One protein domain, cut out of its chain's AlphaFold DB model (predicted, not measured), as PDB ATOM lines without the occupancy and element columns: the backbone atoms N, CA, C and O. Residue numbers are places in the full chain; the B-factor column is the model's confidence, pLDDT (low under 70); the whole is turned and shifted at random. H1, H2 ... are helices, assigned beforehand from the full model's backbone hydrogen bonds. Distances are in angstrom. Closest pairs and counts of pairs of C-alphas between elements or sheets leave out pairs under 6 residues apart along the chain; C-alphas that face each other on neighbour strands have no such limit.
ATOM      1  N   ASP A 205     -11.275 -51.828 -30.925       67.00
ATOM      2  CA  ASP A 205     -11.486 -51.972 -32.375       67.00
ATOM      3  C   ASP A 205     -12.898 -51.500 -32.784       67.00
ATOM      4  O   ASP A 205     -13.052 -50.579 -33.592       67.00
ATOM      5  N   VAL A 206     -13.952 -52.029 -32.143       67.38
ATOM      6  CA  VAL A 206     -15.340 -51.576 -32.375       67.38
ATOM      7  C   VAL A 206     -15.503 -50.073 -32.104       67.38
ATOM      8  O   VAL A 206     -16.181 -49.386 -32.870       67.38
ATOM      9  N   SER A 207     -14.862 -49.537 -31.060       67.06
ATOM     10  CA  SER A 207     -14.883 -48.103 -30.736       67.06
ATOM     11  C   SER A 207     -14.188 -47.249 -31.802       67.06
ATOM     12  O   SER A 207     -14.671 -46.164 -32.126       67.06
ATOM     13  N   ASN A 208     -13.076 -47.717 -32.369       72.38
ATOM     14  CA  ASN A 208     -12.326 -47.005 -33.402       72.38
ATOM     15  C   ASN A 208     -13.083 -47.023 -34.734       72.38
ATOM     16  O   ASN A 208     -13.375 -45.956 -35.279       72.38
ATOM     17  N   ARG A 209     -13.555 -48.199 -35.173       79.44
ATOM     18  CA  ARG A 209     -14.423 -48.327 -36.356       79.44
ATOM     19  C   ARG A 209     -15.677 -47.453 -36.253       79.44
ATOM     20  O   ARG A 209     -16.050 -46.814 -37.233       79.44
ATOM     21  N   TYR A 210     -16.297 -47.355 -35.073       73.00
ATOM     22  CA  TYR A 210     -17.411 -46.429 -34.833       73.00
ATOM     23  C   TYR A 210     -17.007 -44.953 -35.011       73.00
ATOM     24  O   TYR A 210     -17.668 -44.233 -35.760       73.00
ATOM     25  N   LYS A 211     -15.911 -44.497 -34.382       73.12
ATOM     26  CA  LYS A 211     -15.442 -43.096 -34.474       73.12
ATOM     27  C   LYS A 211     -15.193 -42.666 -35.919       73.12
ATOM     28  O   LYS A 211     -15.612 -41.577 -36.309       73.12
ATOM     29  N   ASP A 212     -14.540 -43.510 -36.714       79.44
ATOM     30  CA  ASP A 212     -14.170 -43.168 -38.091       79.44
ATOM     31  C   ASP A 212     -15.358 -43.225 -39.057       79.44
ATOM     32  O   ASP A 212     -15.483 -42.364 -39.932       79.44
ATOM     33  N   LEU A 213     -16.308 -44.142 -38.845       81.62
ATOM     34  CA  LEU A 213     -17.595 -44.109 -39.546       81.62
ATOM     35  C   LEU A 213     -18.384 -42.832 -39.213       81.62
ATOM     36  O   LEU A 213     -18.883 -42.177 -40.126       81.62
ATOM     37  N   CYS A 214     -18.441 -42.417 -37.942       78.56
ATOM     38  CA  CYS A 214     -19.115 -41.178 -37.537       78.56
ATOM     39  C   CYS A 214     -18.463 -39.921 -38.137       78.56
ATOM     40  O   CYS A 214     -19.176 -39.058 -38.649       78.56
ATOM     41  N   ARG A 215     -17.124 -39.827 -38.137       79.12
ATOM     42  CA  ARG A 215     -16.374 -38.726 -38.780       79.12
ATOM     43  C   ARG A 215     -16.737 -38.584 -40.260       79.12
ATOM     44  O   ARG A 215     -17.026 -37.481 -40.724       79.12
ATOM     45  N   ASN A 216     -16.759 -39.700 -40.988       82.44
ATOM     46  CA  ASN A 216     -17.099 -39.714 -42.408       82.44
ATOM     47  C   ASN A 216     -18.583 -39.397 -42.652       82.44
ATOM     48  O   ASN A 216     -18.890 -38.581 -43.519       82.44
ATOM     49  N   ALA A 217     -19.498 -39.959 -41.856       77.25
ATOM     50  CA  ALA A 217     -20.929 -39.686 -41.966       77.25
ATOM     51  C   ALA A 217     -21.258 -38.197 -41.755       77.25
ATOM     52  O   ALA A 217     -21.986 -37.620 -42.559       77.25
ATOM     53  N   VAL A 218     -20.672 -37.551 -40.737       78.44
ATOM     54  CA  VAL A 218     -20.849 -36.107 -40.485       78.44
ATOM     55  C   VAL A 218     -20.301 -35.270 -41.645       78.44
ATOM     56  O   VAL A 218     -20.990 -34.370 -42.114       78.44
ATOM     57  N   LYS A 219     -19.107 -35.597 -42.160       81.81
ATOM     58  CA  LYS A 219     -18.464 -34.893 -43.287       81.81
ATOM     59  C   LYS A 219     -19.237 -35.004 -44.610       81.81
ATOM     60  O   LYS A 219     -19.141 -34.110 -45.447       81.81
ATOM     61  N   ILE A 220     -19.966 -36.101 -44.824       81.25
ATOM     62  CA  ILE A 220     -20.829 -36.270 -46.003       81.25
ATOM     63  C   ILE A 220     -22.168 -35.559 -45.774       81.25
ATOM     64  O   ILE A 220     -22.612 -34.827 -46.652       81.25
ATOM     65  N   ALA A 221     -22.771 -35.698 -44.589       83.88
ATOM     66  CA  ALA A 221     -24.031 -35.040 -44.247       83.88
ATOM     67  C   ALA A 221     -23.936 -33.506 -44.297       83.88
ATOM     68  O   ALA A 221     -24.853 -32.861 -44.795       83.88
ATOM     69  N   SER A 222     -22.820 -32.918 -43.844       84.38
ATOM     70  CA  SER A 222     -22.607 -31.467 -43.913       84.38
ATOM     71  C   SER A 222     -22.560 -30.953 -45.353       84.38
ATOM     72  O   SER A 222     -23.083 -29.879 -45.615       84.38
ATOM     73  N   LYS A 223     -21.987 -31.736 -46.278       84.69
ATOM     74  CA  LYS A 223     -21.950 -31.415 -47.712       84.69
ATOM     75  C   LYS A 223     -23.288 -31.649 -48.405       84.69
ATOM     76  O   LYS A 223     -23.708 -30.857 -49.234       84.69
ATOM     77  N   ALA A 224     -23.977 -32.732 -48.056       80.00
ATOM     78  CA  ALA A 224     -25.299 -33.028 -48.599       80.00
ATOM     79  C   ALA A 224     -26.351 -31.981 -48.192       80.00
ATOM     80  O   ALA A 224     -27.343 -31.827 -48.889       80.00
ATOM     81  N   ALA A 225     -26.130 -31.244 -47.100       87.06
ATOM     82  CA  ALA A 225     -26.983 -30.135 -46.680       87.06
ATOM     83  C   ALA A 225     -26.792 -28.836 -47.497       87.06
ATOM     84  O   ALA A 225     -27.539 -27.887 -47.278       87.06
ATOM     85  N   GLU A 226     -25.820 -28.773 -48.418       87.31
ATOM     86  CA  GLU A 226     -25.552 -27.582 -49.244       87.31
ATOM     87  C   GLU A 226     -26.602 -27.379 -50.360       87.31
ATOM     88  O   GLU A 226     -26.808 -26.244 -50.787       87.31
ATOM     89  N   THR A 227     -27.310 -28.433 -50.804       88.44
ATOM     90  CA  THR A 227     -28.447 -28.333 -51.751       88.44
ATOM     91  C   THR A 227     -29.588 -29.297 -51.392       88.44
ATOM     92  O   THR A 227     -29.379 -30.317 -50.729       88.44
ATOM     93  N   GLU A 228     -30.816 -29.001 -51.833       82.56
ATOM     94  CA  GLU A 228     -31.982 -29.848 -51.542       82.56
ATOM     95  C   GLU A 228     -31.903 -31.207 -52.260       82.56
ATOM     96  O   GLU A 228     -32.198 -32.246 -51.669       82.56
ATOM     97  N   GLU A 229     -31.416 -31.233 -53.502       91.00
ATOM     98  CA  GLU A 229     -31.254 -32.450 -54.302       91.00
ATOM     99  C   GLU A 229     -30.206 -33.385 -53.689       91.00
ATOM    100  O   GLU A 229     -30.428 -34.596 -53.593       91.00
ATOM    101  N   ALA A 230     -29.080 -32.825 -53.227       87.06
ATOM    102  CA  ALA A 230     -28.034 -33.573 -52.537       87.06
ATOM    103  C   ALA A 230     -28.542 -34.145 -51.204       87.06
ATOM    104  O   ALA A 230     -28.275 -35.309 -50.891       87.06
ATOM    105  N   SER A 231     -29.339 -33.371 -50.463       72.62
ATOM    106  CA  SER A 231     -29.960 -33.778 -49.200       72.62
ATOM    107  C   SER A 231     -30.957 -34.926 -49.398       72.62
ATOM    108  O   SER A 231     -30.871 -35.954 -48.720       72.62
ATOM    109  N   VAL A 232     -31.850 -34.822 -50.391       84.06
ATOM    110  CA  VAL A 232     -32.829 -35.869 -50.739       84.06
ATOM    111  C   VAL A 232     -32.139 -37.138 -51.257       84.06
ATOM    112  O   VAL A 232     -32.497 -38.248 -50.845       84.06
ATOM    113  N   PHE A 233     -31.116 -37.003 -52.107       92.44
ATOM    114  CA  PHE A 233     -30.312 -38.135 -52.579       92.44
ATOM    115  C   PHE A 233     -29.595 -38.847 -51.424       92.44
ATOM    116  O   PHE A 233     -29.654 -40.076 -51.317       92.44
ATOM    117  N   PHE A 234     -28.960 -38.088 -50.527       88.44
ATOM    118  CA  PHE A 234     -28.263 -38.627 -49.364       88.44
ATOM    119  C   PHE A 234     -29.230 -39.320 -48.396       88.44
ATOM    120  O   PHE A 234     -28.968 -40.450 -47.987       88.44
ATOM    121  N   ALA A 235     -30.390 -38.720 -48.110       81.88
ATOM    122  CA  ALA A 235     -31.426 -39.326 -47.275       81.88
ATOM    123  C   ALA A 235     -31.926 -40.668 -47.845       81.88
ATOM    124  O   ALA A 235     -32.043 -41.646 -47.103       81.88
ATOM    125  N   LYS A 236     -32.146 -40.759 -49.167       89.19
ATOM    126  CA  LYS A 236     -32.469 -42.030 -49.837       89.19
ATOM    127  C   LYS A 236     -31.343 -43.057 -49.664       89.19
ATOM    128  O   LYS A 236     -31.604 -44.197 -49.282       89.19
ATOM    129  N   LYS A 237     -30.089 -42.654 -49.898       92.25
ATOM    130  CA  LYS A 237     -28.921 -43.543 -49.781       92.25
ATOM    131  C   LYS A 237     -28.649 -44.008 -48.350       92.25
ATOM    132  O   LYS A 237     -28.215 -45.143 -48.179       92.25
ATOM    133  N   MET A 238     -28.963 -43.209 -47.329       87.50
ATOM    134  CA  MET A 238     -28.899 -43.649 -45.930       87.50
ATOM    135  C   MET A 238     -29.876 -44.796 -45.635       87.50
ATOM    136  O   MET A 238     -29.501 -45.731 -44.934       87.50
ATOM    137  N   VAL A 239     -31.097 -44.764 -46.185       84.44
ATOM    138  CA  VAL A 239     -32.088 -45.844 -45.995       84.44
ATOM    139  C   VAL A 239     -31.669 -47.128 -46.716       84.44
ATOM    140  O   VAL A 239     -31.813 -48.215 -46.163       84.44
ATOM    141  N   GLU A 240     -31.114 -47.021 -47.927       87.25
ATOM    142  CA  GLU A 240     -30.542 -48.172 -48.642       87.25
ATOM    143  C   GLU A 240     -29.370 -48.794 -47.853       87.25
ATOM    144  O   GLU A 240     -29.332 -50.009 -47.650       87.25
ATOM    145  N   LEU A 241     -28.463 -47.961 -47.329       90.81
ATOM    146  CA  LEU A 241     -27.294 -48.391 -46.555       90.81
ATOM    147  C   LEU A 241     -27.666 -49.059 -45.216       90.81
ATOM    148  O   LEU A 241     -27.063 -50.068 -44.859       90.81
ATOM    149  N   ASP A 242     -28.661 -48.542 -44.492       82.62
ATOM    150  CA  ASP A 242     -29.149 -49.124 -43.228       82.62
ATOM    151  C   ASP A 242     -29.674 -50.559 -43.438       82.62
ATOM    152  O   ASP A 242     -29.281 -51.498 -42.739       82.62
ATOM    153  N   LEU A 243     -30.473 -50.763 -44.494       88.00
ATOM    154  CA  LEU A 243     -30.993 -52.076 -44.889       88.00
ATOM    155  C   LEU A 243     -29.892 -53.043 -45.359       88.00
ATOM    156  O   LEU A 243     -29.996 -54.252 -45.131       88.00
ATOM    157  N   ASP A 244     -28.848 -52.540 -46.019       91.94
ATOM    158  CA  ASP A 244     -27.684 -53.329 -46.432       91.94
ATOM    159  C   ASP A 244     -26.833 -53.760 -45.226       91.94
ATOM    160  O   ASP A 244     -26.457 -54.934 -45.122       91.94
ATOM    161  N   VAL A 245     -26.597 -52.856 -44.270       86.81
ATOM    162  CA  VAL A 245     -25.888 -53.144 -43.012       86.81
ATOM    163  C   VAL A 245     -26.659 -54.160 -42.170       86.81
ATOM    164  O   VAL A 245     -26.069 -55.156 -41.743       86.81
ATOM    165  N   GLU A 246     -27.976 -54.001 -41.993       86.31
ATOM    166  CA  GLU A 246     -28.803 -55.019 -41.331       86.31
ATOM    167  C   GLU A 246     -28.680 -56.391 -42.013       86.31
ATOM    168  O   GLU A 246     -28.605 -57.418 -41.334       86.31
ATOM    169  N   ARG A 247     -28.650 -56.434 -43.352       92.44
ATOM    170  CA  ARG A 247     -28.544 -57.684 -44.121       92.44
ATOM    171  C   ARG A 247     -27.183 -58.356 -43.941       92.44
ATOM    172  O   ARG A 247     -27.132 -59.580 -43.834       92.44
ATOM    173  N   ILE A 248     -26.099 -57.585 -43.870       92.75
ATOM    174  CA  ILE A 248     -24.749 -58.091 -43.571       92.75
ATOM    175  C   ILE A 248     -24.694 -58.662 -42.148       92.75
ATOM    176  O   ILE A 248     -24.214 -59.780 -41.954       92.75
ATOM    177  N   LEU A 249     -25.236 -57.940 -41.161       85.31
ATOM    178  CA  LEU A 249     -25.274 -58.391 -39.766       85.31
ATOM    179  C   LEU A 249     -26.091 -59.685 -39.606       85.31
ATOM    180  O   LEU A 249     -25.620 -60.621 -38.964       85.31
ATOM    181  N   LYS A 250     -27.254 -59.784 -40.264       86.94
ATOM    182  CA  LYS A 250     -28.104 -60.992 -40.272       86.94
ATOM    183  C   LYS A 250     -27.456 -62.170 -41.011       86.94
ATOM    184  O   LYS A 250     -27.570 -63.303 -40.563       86.94
ATOM    185  N   LYS A 251     -26.714 -61.941 -42.103       77.81
ATOM    186  CA  LYS A 251     -25.938 -63.016 -42.760       77.81
ATOM    187  C   LYS A 251     -24.847 -63.591 -41.848       77.81
ATOM    188  O   LYS A 251     -24.573 -64.786 -41.913       77.81
ATOM    189  N   ARG A 252     -24.249 -62.770 -40.977       61.25
ATOM    190  CA  ARG A 252     -23.147 -63.185 -40.093       61.25
ATOM    191  C   ARG A 252     -23.575 -64.120 -38.950       61.25
ATOM    192  O   ARG A 252     -22.705 -64.748 -38.360       61.25
ATOM    193  N   SER A 253     -24.874 -64.267 -38.665       55.72
ATOM    194  CA  SER A 253     -25.398 -65.197 -37.646       55.72
ATOM    195  C   SER A 253     -25.749 -66.602 -38.160       55.72
ATOM    196  O   SER A 253     -26.259 -67.407 -37.386       55.72
TER     197      SER A 253
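What this domain is: This is residues 205 to 253 of the 357 residues of the protein "Protein FAR1-RELATED SEQUENCE" of Fagus sylvatica (UniProt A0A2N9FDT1). Two long helices, H1 and then H2, make a narrow V, a helical hairpin that meets at its closed end and opens toward the two ends of the printed part. The 49 printed residues hold two named helices and no named strand, and the class is all helix. The whole is loose, with a radius of gyration of the C-alphas of 13.0 A, and flat, spanning 39 by 22 by 6 A.

Where its parts are: H1, residues 205 to 224, begins at C-alpha 205 (-11.486, -51.972, -32.375) and is 28.5 A long from first to last C-alpha. H2, residues 228 to 251, is 34.8 A long and ends at C-alpha 251 (-25.938, -63.016, -42.760).

How they stand to each other: H1 and H2 run opposite ways at a shallow tilt of 23 degrees. They touch with residues 221 to 224 of H1 and 230 to 234 of H2 alone; the closest C-alphas, those of Ala 224 and Ser 231, are 4.8 A apart. Residues 205 to 216 and 239 to 253 stand free. In H2 every O i to N i+4 pair is within hydrogen-bond range; in H1, 15 of 16 are.

The domain as a whole: The C-alphas farthest apart, those of Thr 227 and Ser 253, are 39.6 A apart. The printed part has no cut, and the link from H1 to H2 is tight. Mean pLDDT of the printed part is 81.9; residues 205 to 207 and 252 to 253 are under 70.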